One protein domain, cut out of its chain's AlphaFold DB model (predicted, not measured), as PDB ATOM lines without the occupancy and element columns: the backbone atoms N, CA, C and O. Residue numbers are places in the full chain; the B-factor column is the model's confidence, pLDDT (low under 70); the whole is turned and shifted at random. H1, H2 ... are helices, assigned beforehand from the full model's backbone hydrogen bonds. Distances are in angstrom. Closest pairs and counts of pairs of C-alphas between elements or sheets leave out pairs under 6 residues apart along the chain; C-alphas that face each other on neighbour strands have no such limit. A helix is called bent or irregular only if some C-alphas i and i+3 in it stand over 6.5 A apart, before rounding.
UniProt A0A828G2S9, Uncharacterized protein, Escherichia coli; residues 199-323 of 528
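Overview. This is residues 199 to 323 of the 528 residues of an uncharacterized protein of Escherichia coli (UniProt A0A828G2S9). One long helix, H4, runs through the middle of a small helical body: the short H3 packs on one side of it with the kinked H1 beyond, and H6 of the H5 and H6 hairpin packs on the other. The link of residues 248 to 259 loops far out past H3 and folds back into H4, and this loop makes one end of the longest axis. The printed part has 125 residues with six named helices, H1 to H6 in order along the chain, and no named strand; the class is all helix. It is compact, with a radius of gyration of the C-alphas of 15.0 A and spans of 47 by 33 by 22 A.

Arrangement. Start at H4, residues 260 to 285. With residues 271 to 275 alone it touches H3, residues 242 to 247; the closest C-alphas, of Ile 246 and Lys 271, are 5.8 A apart. H3 and H4 form a helical hairpin, opposite ways at a shallow tilt of 20 degrees. With residues 275 to 279 alone H4 touches residues 310 to 314 of H6, residues 309 to 322; the closest C-alphas are those of His 276 and Met 311, 7.0 A, and the two run the same way at a steep tilt of 39 degrees. H6 and H5, residues 293 to 300, form a second helical hairpin at a shallow tilt of 19 degrees; look at Leu 297 and Cys 315, their closest C-alphas, 6.1 A apart. H4 and H5 are apart. Now find H1, residues 199 to 217: with residues 209 to 217 alone it touches H3, closest at the C-alphas of Ile 216 and Ile 246, 6.5 A, and the two run the same way at a steep tilt of 38 degrees, only just steep. With residues 201 to 209 alone H1 touches H2, residues 232 to 235, closest at the C-alphas of Ala 205 and Leu 235, 5.5 A. Every O i to N i+4 pair is within hydrogen-bond range in H3, H4, H5 and H6; in H1 13 of 15 are, and H2 is too short for such a pair.

Along the chain. Find C-alpha 260 at (75.827, 82.952, 115.704); from there H4 runs 37.5 A to C-alpha 285 at (92.426, 60.740, 141.005). H1 begins at C-alpha 199, at (95.372, 79.932, 153.107), and measures 26.4 A. It has a kink of 37 degrees near residue 211 and is only just irregular, with C-alphas 211 and 214 6.9 A apart. H6 measures 20.1 A and ends at C-alpha 322, at (77.368, 60.224, 147.303). H5 measures 10.4 A, H3 8.7 A and H2 5.2 A.

Size, cuts and confidence. The two C-alphas farthest apart, of Val 199 and Gly 257, are 48.4 A apart. The printed part has no cut. The links H1 to H2 and H3 to H4 are long, with 14 and 12 residues. The mean pLDDT of the printed part is 74.7; look for 43 residues under 70, among them residues 211 to 227 and 250 to 267.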
ATOM      1  N   VAL A 199      94.828  78.864 153.959       60.75
ATOM      2  CA  VAL A 199      95.372  79.932 153.107       60.75
ATOM      3  C   VAL A 199      96.374  79.389 152.082       60.75
ATOM      4  O   VAL A 199      96.368  79.846 150.940       60.75
ATOM      5  N   ILE A 200      97.185  78.387 152.446       68.38
ATOM      6  CA  ILE A 200      98.194  77.792 151.560       68.38
ATOM      7  C   ILE A 200      97.515  76.991 150.444       68.38
ATOM      8  O   ILE A 200      97.886  77.129 149.280       68.38
ATOM      9  N   TYR A 201      96.489  76.195 150.761       69.25
ATOM     10  CA  TYR A 201      95.762  75.420 149.748       69.25
ATOM     11  C   TYR A 201      95.017  76.312 148.761       69.25
ATOM     12  O   TYR A 201      95.023  76.034 147.560       69.25
ATOM     13  N   LYS A 202      94.448  77.421 149.241       72.81
ATOM     14  CA  LYS A 202      93.850  78.428 148.371       72.81
ATOM     15  C   LYS A 202      94.888  79.097 147.464       72.81
ATOM     16  O   LYS A 202      94.671  79.162 146.263       72.81
ATOM     17  N   GLU A 203      96.025  79.539 148.001       71.31
ATOM     18  CA  GLU A 203      97.092  80.161 147.201       71.31
ATOM     19  C   GLU A 203      97.669  79.189 146.153       71.31
ATOM     20  O   GLU A 203      97.966  79.573 145.018       71.31
ATOM     21  N   ILE A 204      97.786  77.904 146.498       67.50
ATOM     22  CA  ILE A 204      98.165  76.841 145.559       67.50
ATOM     23  C   ILE A 204      97.104  76.682 144.466       67.50
ATOM     24  O   ILE A 204      97.454  76.660 143.284       67.50
ATOM     25  N   ALA A 205      95.825  76.599 144.837       71.12
ATOM     26  CA  ALA A 205      94.724  76.493 143.886       71.12
ATOM     27  C   ALA A 205      94.685  77.699 142.934       71.12
ATOM     28  O   ALA A 205      94.605  77.507 141.724       71.12
ATOM     29  N   ASP A 206      94.847  78.919 143.449       73.31
ATOM     30  CA  ASP A 206      94.889  80.152 142.657       73.31
ATOM     31  C   ASP A 206      96.062  80.134 141.658       73.31
ATOM     32  O   ASP A 206      95.899  80.459 140.479       73.31
ATOM     33  N   ASN A 207      97.248  79.684 142.083       70.25
ATOM     34  CA  ASN A 207      98.404  79.528 141.196       70.25
ATOM     35  C   ASN A 207      98.163  78.489 140.087       70.25
ATOM     36  O   ASN A 207      98.545  78.719 138.936       70.25
ATOM     37  N   ILE A 208      97.524  77.363 140.412       66.69
ATOM     38  CA  ILE A 208      97.135  76.338 139.435       66.69
ATOM     39  C   ILE A 208      96.120  76.917 138.439       66.69
ATOM     40  O   ILE A 208      96.336  76.844 137.226       66.69
ATOM     41  N   LEU A 209      95.066  77.567 138.936       70.69
ATOM     42  CA  LEU A 209      94.015  78.192 138.131       70.69
ATOM     43  C   LEU A 209      94.561  79.273 137.193       70.69
ATOM     44  O   LEU A 209      94.077  79.399 136.069       70.69
ATOM     45  N   ASN A 210      95.566  80.041 137.621       70.75
ATOM     46  CA  ASN A 210      96.230  81.048 136.790       70.75
ATOM     47  C   ASN A 210      97.056  80.425 135.657       70.75
ATOM     48  O   ASN A 210      97.092  80.971 134.557       70.75
ATOM     49  N   ARG A 211      97.699  79.273 135.893       64.69
ATOM     50  CA  ARG A 211      98.437  78.538 134.847       64.69
ATOM     51  C   ARG A 211      97.492  77.880 133.834       64.69
ATOM     52  O   ARG A 211      97.830  77.805 132.657       64.69
ATOM     53  N   MET A 212      96.324  77.420 134.287       62.34
ATOM     54  CA  MET A 212      95.306  76.784 133.444       62.34
ATOM     55  C   MET A 212      94.476  77.761 132.626       62.34
ATOM     56  O   MET A 212      94.073  77.410 131.524       62.34
ATOM     57  N   SER A 213      94.187  78.949 133.168       66.56
ATOM     58  CA  SER A 213      93.260  79.916 132.562       66.56
ATOM     59  C   SER A 213      93.506  80.120 131.064       66.56
ATOM     60  O   SER A 213      92.584  79.872 130.293       66.56
ATOM     61  N   PRO A 214      94.747  80.414 130.619       61.75
ATOM     62  CA  PRO A 214      95.029  80.591 129.196       61.75
ATOM     63  C   PRO A 214      94.776  79.327 128.359       61.75
ATOM     64  O   PRO A 214      94.398  79.423 127.202       61.75
ATOM     65  N   GLN A 215      94.969  78.133 128.927       56.81
ATOM     66  CA  GLN A 215      94.754  76.858 128.228       56.81
ATOM     67  C   GLN A 215      93.259  76.539 128.071       56.81
ATOM     68  O   GLN A 215      92.847  76.020 127.035       56.81
ATOM     69  N   ILE A 216      92.456  76.884 129.086       58.81
ATOM     70  CA  ILE A 216      90.991  76.770 129.070       58.81
ATOM     71  C   ILE A 216      90.398  77.782 128.084       58.81
ATOM     72  O   ILE A 216      89.570  77.408 127.259       58.81
ATOM     73  N   GLU A 217      90.870  79.032 128.117       58.69
ATOM     74  CA  GLU A 217      90.470  80.099 127.187       58.69
ATOM     75  C   GLU A 217      90.812  79.750 125.736       58.69
ATOM     76  O   GLU A 217      90.008  79.979 124.836       58.69
ATOM     77  N   CYS A 218      91.981  79.146 125.505       52.28
ATOM     78  CA  CYS A 218      92.371  78.673 124.184       52.28
ATOM     79  C   CYS A 218      91.676  77.373 123.768       52.28
ATOM     80  O   CYS A 218      91.888  76.987 122.633       52.28
ATOM     81  N   GLY A 219      90.886  76.706 124.626       47.53
ATOM     82  CA  GLY A 219      89.972  75.603 124.287       47.53
ATOM     83  C   GLY A 219      90.588  74.226 123.999       47.53
ATOM     84  O   GLY A 219      89.856  73.310 123.631       47.53
ATOM     85  N   HIS A 220      91.910  74.057 124.107       47.88
ATOM     86  CA  HIS A 220      92.592  72.914 123.477       47.88
ATOM     87  C   HIS A 220      93.286  71.938 124.447       47.88
ATOM     88  O   HIS A 220      93.720  70.877 123.997       47.88
ATOM     89  N   LEU A 221      93.354  72.206 125.761       51.94
ATOM     90  CA  LEU A 221      93.812  71.207 126.743       51.94
ATOM     91  C   LEU A 221      93.471  71.608 128.188       51.94
ATOM     92  O   LEU A 221      93.823  72.703 128.620       51.94
ATOM     93  N   LEU A 222      92.857  70.706 128.964       53.94
ATOM     94  CA  LEU A 222      92.701  70.877 130.413       53.94
ATOM     95  C   LEU A 222      93.740  70.033 131.158       53.94
ATOM     96  O   LEU A 222      93.593  68.819 131.293       53.94
ATOM     97  N   VAL A 223      94.784  70.691 131.660       54.22
ATOM     98  CA  VAL A 223      95.862  70.060 132.429       54.22
ATOM     99  C   VAL A 223      95.608  70.273 133.915       54.22
ATOM    100  O   VAL A 223      95.923  71.346 134.414       54.22
ATOM    101  N   ILE A 224      95.073  69.276 134.636       58.28
ATOM    102  CA  ILE A 224      94.835  69.384 136.089       58.28
ATOM    103  C   ILE A 224      96.008  68.823 136.892       58.28
ATOM    104  O   ILE A 224      96.164  67.605 136.951       58.28
ATOM    105  N   PRO A 225      96.856  69.662 137.520       55.41
ATOM    106  CA  PRO A 225      97.944  69.175 138.333       55.41
ATOM    107  C   PRO A 225      97.454  68.788 139.719       55.41
ATOM    108  O   PRO A 225      96.765  69.565 140.367       55.41
ATOM    109  N   TYR A 226      97.846  67.581 140.142       57.66
ATOM    110  CA  TYR A 226      97.732  67.048 141.504       57.66
ATOM    111  C   TYR A 226      96.415  67.399 142.228       57.66
ATOM    112  O   TYR A 226      96.284  68.441 142.863       57.66
ATOM    113  N   LEU A 227      95.450  66.480 142.176       64.88
ATOM    114  CA  LEU A 227      94.212  66.584 142.945       64.88
ATOM    115  C   LEU A 227      94.333  65.760 144.226       64.88
ATOM    116  O   LEU A 227      94.582  64.556 144.171       64.88
ATOM    117  N   ASN A 228      94.142  66.419 145.364       71.38
ATOM    118  CA  ASN A 228      93.909  65.787 146.655       71.38
ATOM    119  C   ASN A 228      92.645  66.384 147.294       71.38
ATOM    120  O   ASN A 228      92.127  67.405 146.834       71.38
ATOM    121  N   ASP A 229      92.165  65.747 148.358       75.69
ATOM    122  CA  ASP A 229      90.902  66.118 149.008       75.69
ATOM    123  C   ASP A 229      90.926  67.544 149.600       75.69
ATOM    124  O   ASP A 229      89.882  68.174 149.732       75.69
ATOM    125  N   GLU A 230      92.112  68.076 149.914       75.44
ATOM    126  CA  GLU A 230      92.303  69.398 150.530       75.44
ATOM    127  C   GLU A 230      92.244  70.542 149.505       75.44
ATOM    128  O   GLU A 230      91.698  71.606 149.783       75.44
ATOM    129  N   ILE A 231      92.794  70.334 148.304       74.56
ATOM    130  CA  ILE A 231      92.851  71.350 147.242       74.56
ATOM    131  C   ILE A 231      91.571  71.337 146.391       74.56
ATOM    132  O   ILE A 231      91.171  72.374 145.852       74.56
ATOM    133  N   LEU A 232      90.913  70.178 146.274       82.19
ATOM    134  CA  LEU A 232      89.733  69.965 145.432       82.19
ATOM    135  C   LEU A 232      88.635  71.039 145.614       82.19
ATOM    136  O   LEU A 232      88.202  71.586 144.595       82.19
ATOM    137  N   PRO A 233      88.206  71.411 146.842       82.69
ATOM    138  CA  PRO A 233      87.154  72.411 147.026       82.69
ATOM    139  C   PRO A 233      87.546  73.800 146.521       82.69
ATOM    140  O   PRO A 233      86.692  74.551 146.060       82.69
ATOM    141  N   HIS A 234      88.835  74.142 146.573       80.69
ATOM    142  CA  HIS A 234      89.334  75.424 146.085       80.69
ATOM    143  C   HIS A 234      89.470  75.443 144.560       80.69
ATOM    144  O   HIS A 234      89.158  76.460 143.947       80.69
ATOM    145  N   LEU A 235      89.871  74.333 143.930       79.19
ATOM    146  CA  LEU A 235      89.967  74.239 142.466       79.19
ATOM    147  C   LEU A 235      88.607  74.187 141.770       79.19
ATOM    148  O   LEU A 235      88.487  74.658 140.641       79.19
ATOM    149  N   LEU A 236      87.597  73.608 142.416       83.94
ATOM    150  CA  LEU A 236      86.250  73.447 141.862       83.94
ATOM    151  C   LEU A 236      85.226  74.383 142.505       83.94
ATOM    152  O   LEU A 236      84.031  74.113 142.453       83.94
ATOM    153  N   ASN A 237      85.681  75.474 143.122       80.00
ATOM    154  CA  ASN A 237      84.766  76.440 143.715       80.00
ATOM    155  C   ASN A 237      83.906  77.136 142.639       80.00
ATOM    156  O   ASN A 237      84.357  77.372 141.517       80.00
ATOM    157  N   GLU A 238      82.692  77.531 143.016       71.00
ATOM    158  CA  GLU A 238      81.698  78.145 142.116       71.00
ATOM    159  C   GLU A 238      82.092  79.520 141.558       71.00
ATOM    160  O   GLU A 238      81.533  79.965 140.558       71.00
ATOM    161  N   LYS A 239      83.009  80.238 142.218       75.81
ATOM    162  CA  LYS A 239      83.320  81.636 141.883       75.81
ATOM    163  C   LYS A 239      84.394  81.774 140.816       75.81
ATOM    164  O   LYS A 239      84.207  82.550 139.892       75.81
ATOM    165  N   ASP A 240      85.491  81.037 140.964       74.25
ATOM    166  CA  ASP A 240      86.707  81.188 140.154       74.25
ATOM    167  C   ASP A 240      87.344  79.830 139.780       74.25
ATOM    168  O   ASP A 240      88.453  79.780 139.241       74.25
ATOM    169  N   GLY A 241      86.669  78.715 140.087       79.44
ATOM    170  CA  GLY A 241      87.173  77.362 139.855       79.44
ATOM    171  C   GLY A 241      87.200  76.935 138.384       79.44
ATOM    172  O   GLY A 241      86.693  77.614 137.491       79.44
ATOM    173  N   ILE A 242      87.780  75.760 138.125       81.31
ATOM    174  CA  ILE A 242      87.965  75.202 136.774       81.31
ATOM    175  C   ILE A 242      86.632  75.121 136.021       81.31
ATOM    176  O   ILE A 242      86.557  75.541 134.869       81.31
ATOM    177  N   LEU A 243      85.583  74.612 136.672       85.94
ATOM    178  CA  LEU A 243      84.270  74.449 136.046       85.94
ATOM    179  C   LEU A 243      83.647  75.801 135.675       85.94
ATOM    180  O   LEU A 243      83.150  75.964 134.564       85.94
ATOM    181  N   LYS A 244      83.779  76.803 136.552       86.31
ATOM    182  CA  LYS A 244      83.348  78.174 136.272       86.31
ATOM    183  C   LYS A 244      84.082  78.763 135.065       86.31
ATOM    184  O   LYS A 244      83.437  79.285 134.163       86.31
ATOM    185  N   LYS A 245      85.405  78.587 134.987       82.69
ATOM    186  CA  LYS A 245      86.210  79.027 133.833       82.69
ATOM    187  C   LYS A 245      85.807  78.343 132.528       82.69
ATOM    188  O   LYS A 245      85.786  79.003 131.498       82.69
ATOM    189  N   ILE A 246      85.464  77.052 132.558       81.50
ATOM    190  CA  ILE A 246      84.917  76.344 131.387       81.50
ATOM    191  C   ILE A 246      83.557  76.943 130.996       81.50
ATOM    192  O   ILE A 246      83.316  77.236 129.826       81.50
ATOM    193  N   ASN A 247      82.672  77.164 131.970       85.25
ATOM    194  CA  ASN A 247      81.337  77.722 131.739       85.25
ATOM    195  C   ASN A 247      81.378  79.146 131.169       85.25
ATOM    196  O   ASN A 247      80.527  79.485 130.343       85.25
ATOM    197  N   ASP A 248      82.388  79.931 131.537       85.38
ATOM    198  CA  ASP A 248      82.588  81.312 131.094       85.38
ATOM    199  C   ASP A 248      83.309  81.426 129.735       85.38
ATOM    200  O   ASP A 248      83.547  82.536 129.266       85.38
ATOM    201  N   ILE A 249      83.631  80.308 129.063       74.94
ATOM    202  CA  ILE A 249      84.174  80.346 127.695       74.94
ATOM    203  C   ILE A 249      83.154  81.021 126.769       74.94
ATOM    204  O   ILE A 249      82.031  80.535 126.577       74.94
ATOM    205  N   GLU A 250      83.590  82.120 126.161       68.88
ATOM    206  CA  GLU A 250      82.863  82.911 125.175       68.88
ATOM    207  C   GLU A 250      83.750  83.172 123.951       68.88
ATOM    208  O   GLU A 250      84.976  83.240 124.039       68.88
ATOM    209  N   TYR A 251      83.133  83.337 122.780       58.88
ATOM    210  CA  TYR A 251      83.858  83.691 121.563       58.88
ATOM    211  C   TYR A 251      84.033  85.210 121.462       58.88
ATOM    212  O   TYR A 251      83.057  85.960 121.437       58.88
ATOM    213  N   HIS A 252      85.282  85.667 121.359       53.53
ATOM    214  CA  HIS A 252      85.629  87.092 121.250       53.53
ATOM    215  C   HIS A 252      86.079  87.523 119.837       53.53
ATOM    216  O   HIS A 252      86.552  88.645 119.653       53.53
ATOM    217  N   GLY A 253      85.938  86.653 118.829       46.25
ATOM    218  CA  GLY A 253      86.325  86.932 117.442       46.25
ATOM    219  C   GLY A 253      85.216  87.567 116.593       46.25
ATOM    220  O   GLY A 253      84.029  87.476 116.900       46.25
ATOM    221  N   ILE A 254      85.599  88.182 115.471       39.59
ATOM    222  CA  ILE A 254      84.676  88.603 114.406       39.59
ATOM    223  C   ILE A 254      84.786  87.552 113.298       39.59
ATOM    224  O   ILE A 254      85.734  87.586 112.520       39.59
ATOM    225  N   SER A 255      83.866  86.588 113.231       44.12
ATOM    226  CA  SER A 255      83.789  85.683 112.076       44.12
ATOM    227  C   SER A 255      82.893  86.312 111.010       44.12
ATOM    228  O   SER A 255      81.664  86.284 111.116       44.12
ATOM    229  N   GLU A 256      83.483  86.904 109.975       46.16
ATOM    230  CA  GLU A 256      82.722  87.236 108.769       46.16
ATOM    231  C   GLU A 256      82.242  85.932 108.113       46.16
ATOM    232  O   GLU A 256      83.043  85.130 107.645       46.16
ATOM    233  N   GLY A 257      80.923  85.714 108.084       54.09
ATOM    234  CA  GLY A 257      80.297  84.621 107.330       54.09
ATOM    235  C   GLY A 257      79.869  83.378 108.122       54.09
ATOM    236  O   GLY A 257      79.209  82.529 107.532       54.09
ATOM    237  N   THR A 258      80.159  83.282 109.424       55.12
ATOM    238  CA  THR A 258      79.675  82.188 110.296       55.12
ATOM    239  C   THR A 258      78.472  82.659 111.110       55.12
ATOM    240  O   THR A 258      78.465  83.777 111.635       55.12
ATOM    241  N   SER A 259      77.425  81.840 111.194       61.34
ATOM    242  CA  SER A 259      76.227  82.187 111.958       61.34
ATOM    243  C   SER A 259      76.503  82.162 113.467       61.34
ATOM    244  O   SER A 259      77.361  81.430 113.961       61.34
ATOM    245  N   LYS A 260      75.740  82.947 114.233       67.38
ATOM    246  CA  LYS A 260      75.827  82.952 115.704       67.38
ATOM    247  C   LYS A 260      75.529  81.571 116.313       67.38
ATOM    248  O   LYS A 260      76.048  81.260 117.379       67.38
ATOM    249  N   GLU A 261      74.698  80.772 115.648       69.38
ATOM    250  CA  GLU A 261      74.338  79.413 116.067       69.38
ATOM    251  C   GLU A 261      75.529  78.456 115.933       69.38
ATOM    252  O   GLU A 261      75.882  77.797 116.904       69.38
ATOM    253  N   GLU A 262      76.228  78.471 114.795       61.25
ATOM    254  CA  GLU A 262      77.410  77.623 114.563       61.25
ATOM    255  C   GLU A 262      78.549  77.911 115.553       61.25
ATOM    256  O   GLU A 262      79.174  76.980 116.064       61.25
ATOM    257  N   ILE A 263      78.784  79.190 115.874       62.31
ATOM    258  CA  ILE A 263      79.772  79.604 116.886       62.31
ATOM    259  C   ILE A 263      79.369  79.085 118.270       62.31
ATOM    260  O   ILE A 263      80.197  78.575 119.019       62.31
ATOM    261  N   ASN A 264      78.086  79.202 118.621       68.19
ATOM    262  CA  ASN A 264      77.579  78.739 119.909       68.19
ATOM    263  C   ASN A 264      77.679  77.212 120.042       68.19
ATOM    264  O   ASN A 264      78.050  76.711 121.100       68.19
ATOM    265  N   ASP A 265      77.417  76.473 118.965       67.12
ATOM    266  CA  ASP A 265      77.581  75.020 118.929       67.12
ATOM    267  C   ASP A 265      79.043  74.601 119.089       67.12
ATOM    268  O   ASP A 265      79.337  73.615 119.766       67.12
ATOM    269  N   GLU A 266      79.979  75.347 118.503       65.00
ATOM    270  CA  GLU A 266      81.409  75.101 118.676       65.00
ATOM    271  C   GLU A 266      81.873  75.374 120.110       65.00
ATOM    272  O   GLU A 266      82.520  74.513 120.709       65.00
ATOM    273  N   ILE A 267      81.455  76.494 120.709       68.19
ATOM    274  CA  ILE A 267      81.696  76.782 122.132       68.19
ATOM    275  C   ILE A 267      81.130  75.659 123.006       68.19
ATOM    276  O   ILE A 267      81.814  75.169 123.905       68.19
ATOM    277  N   ASN A 268      79.902  75.209 122.737       80.06
ATOM    278  CA  ASN A 268      79.278  74.125 123.491       80.06
ATOM    279  C   ASN A 268      80.069  72.818 123.372       80.06
ATOM    280  O   ASN A 268      80.278  72.140 124.379       80.06
ATOM    281  N   ARG A 269      80.573  72.486 122.176       69.94
ATOM    282  CA  ARG A 269      81.459  71.327 121.970       69.94
ATOM    283  C   ARG A 269      82.752  71.444 122.776       69.94
ATOM    284  O   ARG A 269      83.166  70.456 123.384       69.94
ATOM    285  N   VAL A 270      83.366  72.628 122.827       67.12
ATOM    286  CA  VAL A 270      84.571  72.876 123.637       67.12
ATOM    287  C   VAL A 270      84.268  72.701 125.127       67.12
ATOM    288  O   VAL A 270      84.973  71.953 125.807       67.12
ATOM    289  N   LYS A 271      83.178  73.297 125.629       80.25
ATOM    290  CA  LYS A 271      82.742  73.162 127.032       80.25
ATOM    291  C   LYS A 271      82.525  71.705 127.434       80.25
ATOM    292  O   LYS A 271      83.036  71.267 128.469       80.25
ATOM    293  N   ILE A 272      81.821  70.938 126.597       77.81
ATOM    294  CA  ILE A 272      81.597  69.499 126.808       77.81
ATOM    295  C   ILE A 272      82.932  68.749 126.831       77.81
ATOM    296  O   ILE A 272      83.184  67.979 127.753       77.81
ATOM    297  N   THR A 273      83.815  69.006 125.863       72.94
ATOM    298  CA  THR A 273      85.107  68.309 125.749       72.94
ATOM    299  C   THR A 273      85.999  68.554 126.967       72.94
ATOM    300  O   THR A 273      86.548  67.610 127.535       72.94
ATOM    301  N   LEU A 274      86.117  69.804 127.423       70.50
ATOM    302  CA  LEU A 274      86.894  70.132 128.623       70.50
ATOM    303  C   LEU A 274      86.276  69.512 129.882       70.50
ATOM    304  O   LEU A 274      87.000  69.019 130.749       70.50
ATOM    305  N   SER A 275      84.946  69.464 129.958       85.00
ATOM    306  CA  SER A 275      84.236  68.819 131.067       85.00
ATOM    307  C   SER A 275      84.420  67.301 131.072       85.00
ATOM    308  O   SER A 275      84.606  66.724 132.140       85.00
ATOM    309  N   HIS A 276      84.469  66.646 129.903       80.75
ATOM    310  CA  HIS A 276      84.822  65.223 129.788       80.75
ATOM    311  C   HIS A 276      86.202  64.931 130.366       80.75
ATOM    312  O   HIS A 276      86.361  63.961 131.104       80.75
ATOM    313  N   ILE A 277      87.186  65.774 130.049       72.69
ATOM    314  CA  ILE A 277      88.546  65.642 130.580       72.69
ATOM    315  C   ILE A 277      88.538  65.828 132.103       72.69
ATOM    316  O   ILE A 277      89.160  65.043 132.820       72.69
ATOM    317  N   LEU A 278      87.801  66.826 132.606       82.06
ATOM    318  CA  LEU A 278      87.662  67.083 134.039       82.06
ATOM    319  C   LEU A 278      87.103  65.860 134.783       82.06
ATOM    320  O   LEU A 278      87.717  65.409 135.751       82.06
ATOM    321  N   ILE A 279      85.977  65.295 134.334       84.69
ATOM    322  CA  ILE A 279      85.347  64.153 135.019       84.69
ATOM    323  C   ILE A 279      86.212  62.886 134.964       84.69
ATOM    324  O   ILE A 279      86.302  62.171 135.963       84.69
ATOM    325  N   ASP A 280      86.908  62.639 133.848       76.50
ATOM    326  CA  ASP A 280      87.836  61.508 133.720       76.50
ATOM    327  C   ASP A 280      88.997  61.654 134.708       76.50
ATOM    328  O   ASP A 280      89.435  60.684 135.334       76.50
ATOM    329  N   TYR A 281      89.492  62.879 134.880       73.56
ATOM    330  CA  TYR A 281      90.566  63.156 135.819       73.56
ATOM    331  C   TYR A 281      90.119  62.938 137.269       73.56
ATOM    332  O   TYR A 281      90.829  62.287 138.038       73.56
ATOM    333  N   LEU A 282      88.934  63.429 137.644       81.62
ATOM    334  CA  LEU A 282      88.379  63.244 138.989       81.62
ATOM    335  C   LEU A 282      88.195  61.761 139.337       81.62
ATOM    336  O   LEU A 282      88.531  61.334 140.446       81.62
ATOM    337  N   ASP A 283      87.735  60.956 138.380       78.81
ATOM    338  CA  ASP A 283      87.556  59.515 138.564       78.81
ATOM    339  C   ASP A 283      88.889  58.779 138.728       78.81
ATOM    340  O   ASP A 283      89.019  57.909 139.598       78.81
ATOM    341  N   ASN A 284      89.901  59.166 137.949       70.00
ATOM    342  CA  ASN A 284      91.245  58.599 138.030       70.00
ATOM    343  C   ASN A 284      91.982  58.992 139.318       70.00
ATOM    344  O   ASN A 284      92.714  58.171 139.879       70.00
ATOM    345  N   ALA A 285      91.784  60.223 139.799       66.06
ATOM    346  CA  ALA A 285      92.426  60.740 141.005       66.06
ATOM    347  C   ALA A 285      91.906  60.079 142.294       66.06
ATOM    348  O   ALA A 285      92.603  60.093 143.304       66.06
ATOM    349  N   LYS A 286      90.716  59.456 142.256       73.31
ATOM    350  CA  LYS A 286      90.074  58.785 143.406       73.31
ATOM    351  C   LYS A 286      89.907  59.690 144.639       73.31
ATOM    352  O   LYS A 286      89.971  59.198 145.763       73.31
ATOM    353  N   VAL A 287      89.670  60.979 144.413       80.88
ATOM    354  CA  VAL A 287      89.410  61.982 145.458       80.88
ATOM    355  C   VAL A 287      87.984  61.894 146.009       80.88
ATOM    356  O   VAL A 287      87.069  61.386 145.345       80.88
ATOM    357  N   ASP A 288      87.777  62.398 147.224       84.62
ATOM    358  CA  ASP A 288      86.449  62.538 147.811       84.62
ATOM    359  C   ASP A 288      85.716  63.761 147.241       84.62
ATOM    360  O   ASP A 288      85.989  64.905 147.588       84.62
ATOM    361  N   LEU A 289      84.736  63.506 146.372       88.62
ATOM    362  CA  LEU A 289      83.917  64.544 145.745       88.62
ATOM    363  C   LEU A 289      82.838  65.125 146.669       88.62
ATOM    364  O   LEU A 289      82.199  66.103 146.284       88.62
ATOM    365  N   SER A 290      82.610  64.558 147.859       88.19
ATOM    366  CA  SER A 290      81.525  64.977 148.762       88.19
ATOM    367  C   SER A 290      81.414  66.500 148.967       88.19
ATOM    368  O   SER A 290      80.288  66.998 148.918       88.19
ATOM    369  N   PRO A 291      82.515  67.267 149.133       86.38
ATOM    370  CA  PRO A 291      82.438  68.711 149.374       86.38
ATOM    371  C   PRO A 291      81.958  69.544 148.177       86.38
ATOM    372  O   PRO A 291      81.452  70.644 148.370       86.38
ATOM    373  N   VAL A 292      82.140  69.047 146.950       87.75
ATOM    374  CA  VAL A 292      81.934  69.804 145.697       87.75
ATOM    375  C   VAL A 292      80.822  69.229 144.826       87.75
ATOM    376  O   VAL A 292      80.371  69.876 143.886       87.75
ATOM    377  N   LEU A 293      80.364  68.012 145.125       90.38
ATOM    378  CA  LEU A 293      79.508  67.258 144.220       90.38
ATOM    379  C   LEU A 293      78.185  67.960 143.914       90.38
ATOM    380  O   LEU A 293      77.767  67.949 142.765       90.38
ATOM    381  N   ILE A 294      77.512  68.526 144.921       88.25
ATOM    382  CA  ILE A 294      76.194  69.152 144.716       88.25
ATOM    383  C   ILE A 294      76.311  70.290 143.700       88.25
ATOM    384  O   ILE A 294      75.587  70.289 142.713       88.25
ATOM    385  N   SER A 295      77.291  71.171 143.898       87.69
ATOM    386  CA  SER A 295      77.592  72.290 143.005       87.69
ATOM    387  C   SER A 295      77.896  71.830 141.573       87.69
ATOM    388  O   SER A 295      77.281  72.287 140.614       87.69
ATOM    389  N   MET A 296      78.761  70.819 141.424       91.31
ATOM    390  CA  MET A 296      79.072  70.252 140.107       91.31
ATOM    391  C   MET A 296      77.846  69.653 139.412       91.31
ATOM    392  O   MET A 296      77.696  69.779 138.198       91.31
ATOM    393  N   LEU A 297      76.988  68.957 140.162       92.56
ATOM    394  CA  LEU A 297      75.776  68.370 139.605       92.56
ATOM    395  C   LEU A 297      74.789  69.450 139.176       92.56
ATOM    396  O   LEU A 297      74.147  69.263 138.149       92.56
ATOM    397  N   GLU A 298      74.671  70.555 139.912       89.56
ATOM    398  CA  GLU A 298      73.845  71.701 139.518       89.56
ATOM    399  C   GLU A 298      74.330  72.302 138.191       89.56
ATOM    400  O   GLU A 298      73.536  72.389 137.255       89.56
ATOM    401  N   ASP A 299      75.629  72.578 138.053       89.31
ATOM    402  CA  ASP A 299      76.221  73.098 136.812       89.31
ATOM    403  C   ASP A 299      76.024  72.145 135.619       89.31
ATOM    404  O   ASP A 299      75.624  72.554 134.526       89.31
ATOM    405  N   PHE A 300      76.259  70.843 135.815       92.31
ATOM    406  CA  PHE A 300      76.075  69.839 134.762       92.31
ATOM    407  C   PHE A 300      74.604  69.516 134.461       92.31
ATOM    408  O   PHE A 300      74.320  68.802 133.497       92.31
ATOM    409  N   SER A 301      73.665  70.046 135.249       89.56
ATOM    410  CA  SER A 301      72.227  69.906 134.999       89.56
ATOM    411  C   SER A 301      71.689  70.905 133.975       89.56
ATOM    412  O   SER A 301      70.495  70.860 133.674       89.56
ATOM    413  N   ASP A 302      72.523  71.807 133.461       89.50
ATOM    414  CA  ASP A 302      72.133  72.829 132.495       89.50
ATOM    415  C   ASP A 302      72.809  72.620 131.127       89.50
ATOM    416  O   ASP A 302      73.659  71.745 130.926       89.50
ATOM    417  N   LEU A 303      72.375  73.399 130.130       85.94
ATOM    418  CA  LEU A 303      72.988  73.380 128.802       85.94
ATOM    419  C   LEU A 303      74.418  73.945 128.860       85.94
ATOM    420  O   LEU A 303      74.639  74.960 129.520       85.94
ATOM    421  N   PRO A 304      75.374  73.346 128.127       86.75
ATOM    422  CA  PRO A 304      75.182  72.300 127.113       86.75
ATOM    423  C   PRO A 304      75.255  70.850 127.633       86.75
ATOM    424  O   PRO A 304      75.023  69.916 126.868       86.75
ATOM    425  N   TYR A 305      75.568  70.640 128.911       90.56
ATOM    426  CA  TYR A 305      75.939  69.335 129.474       90.56
ATOM    427  C   TYR A 305      74.793  68.338 129.565       90.56
ATOM    428  O   TYR A 305      75.005  67.144 129.359       90.56
ATOM    429  N   ILE A 306      73.579  68.820 129.826       85.81
ATOM    430  CA  ILE A 306      72.388  67.975 129.958       85.81
ATOM    431  C   ILE A 306      72.081  67.137 128.706       85.81
ATOM    432  O   ILE A 306      71.411  66.114 128.798       85.81
ATOM    433  N   ASN A 307      72.605  67.536 127.547       81.81
ATOM    434  CA  ASN A 307      72.437  66.821 126.282       81.81
ATOM    435  C   ASN A 307      73.609  65.880 125.957       81.81
ATOM    436  O   ASN A 307      73.616  65.234 124.908       81.81
ATOM    437  N   ASP A 308      74.617  65.793 126.827       86.25
ATOM    438  CA  ASP A 308      75.760  64.912 126.641       86.25
ATOM    439  C   ASP A 308      75.614  63.617 127.456       86.25
ATOM    440  O   ASP A 308      75.458  63.615 128.677       86.25
ATOM    441  N   VAL A 309      75.705  62.478 126.762       84.62
ATOM    442  CA  VAL A 309      75.504  61.140 127.344       84.62
ATOM    443  C   VAL A 309      76.523  60.840 128.444       84.62
ATOM    444  O   VAL A 309      76.155  60.297 129.485       84.62
ATOM    445  N   LYS A 310      77.800  61.179 128.231       86.44
ATOM    446  CA  LYS A 310      78.874  60.855 129.177       86.44
ATOM    447  C   LYS A 310      78.748  61.705 130.442       86.44
ATOM    448  O   LYS A 310      78.906  61.178 131.543       86.44
ATOM    449  N   MET A 311      78.411  62.987 130.292       90.69
ATOM    450  CA  MET A 311      78.151  63.893 131.415       90.69
ATOM    451  C   MET A 311      76.965  63.418 132.250       90.69
ATOM    452  O   MET A 311      77.101  63.265 133.467       90.69
ATOM    453  N   LEU A 312      75.830  63.112 131.613       89.38
ATOM    454  CA  LEU A 312      74.654  62.577 132.299       89.38
ATOM    455  C   LEU A 312      74.973  61.280 133.044       89.38
ATOM    456  O   LEU A 312      74.634  61.138 134.221       89.38
ATOM    457  N   GLU A 313      75.645  60.336 132.380       89.31
ATOM    458  CA  GLU A 313      76.001  59.049 132.977       89.31
ATOM    459  C   GLU A 313      76.849  59.243 134.234       89.31
ATOM    460  O   GLU A 313      76.569  58.648 135.280       89.31
ATOM    461  N   TRP A 314      77.860  60.109 134.147       92.94
ATOM    462  CA  TRP A 314      78.709  60.448 135.277       92.94
ATOM    463  C   TRP A 314      77.891  61.065 136.417       92.94
ATOM    464  O   TRP A 314      77.953  60.567 137.542       92.94
ATOM    465  N   CYS A 315      77.053  62.064 136.129       92.88
ATOM    466  CA  CYS A 315      76.240  62.763 137.125       92.88
ATOM    467  C   CYS A 315      75.324  61.817 137.911       92.88
ATOM    468  O   CYS A 315      75.336  61.800 139.145       92.88
ATOM    469  N   PHE A 316      74.579  60.960 137.214       90.25
ATOM    470  CA  PHE A 316      73.719  59.959 137.842       90.25
ATOM    471  C   PHE A 316      74.506  58.905 138.636       90.25
ATOM    472  O   PHE A 316      74.083  58.476 139.709       90.25
ATOM    473  N   ASN A 317      75.664  58.465 138.138       90.50
ATOM    474  CA  ASN A 317      76.501  57.511 138.866       90.50
ATOM    475  C   ASN A 317      77.079  58.123 140.151       90.50
ATOM    476  O   ASN A 317      77.149  57.441 141.178       90.50
ATOM    477  N   LYS A 318      77.470  59.402 140.127       91.88
ATOM    478  CA  LYS A 318      77.949  60.104 141.322       91.88
ATOM    479  C   LYS A 318      76.824  60.411 142.298       91.88
ATOM    480  O   LYS A 318      77.015  60.165 143.489       91.88
ATOM    481  N   SER A 319      75.654  60.846 141.831       91.69
ATOM    482  CA  SER A 319      74.502  61.068 142.713       91.69
ATOM    483  C   SER A 319      74.113  59.782 143.448       91.69
ATOM    484  O   SER A 319      73.969  59.795 144.666       91.69
ATOM    485  N   LEU A 320      74.091  58.634 142.761       88.75
ATOM    486  CA  LEU A 320      73.869  57.325 143.387       88.75
ATOM    487  C   LEU A 320      74.884  56.970 144.479       88.75
ATOM    488  O   LEU A 320      74.524  56.293 145.442       88.75
ATOM    489  N   LYS A 321      76.148  57.367 144.300       89.19
ATOM    490  CA  LYS A 321      77.249  57.020 145.205       89.19
ATOM    491  C   LYS A 321      77.307  57.918 146.443       89.19
ATOM    492  O   LYS A 321      77.628  57.423 147.519       89.19
ATOM    493  N   TYR A 322      77.060  59.214 146.283       88.56
ATOM    494  CA  TYR A 322      77.368  60.224 147.303       88.56
ATOM    495  C   TYR A 322      76.130  60.864 147.939       88.56
ATOM    496  O   TYR A 322      76.228  61.397 149.042       88.56
ATOM    497  N   MET A 323      74.967  60.832 147.282       89.00
ATOM    498  CA  MET A 323      73.745  61.415 147.838       89.00
ATOM    499  C   MET A 323      72.957  60.399 148.667       89.00
ATOM    500  O   MET A 323      72.964  59.193 148.407       89.00
TER     501      MET A 323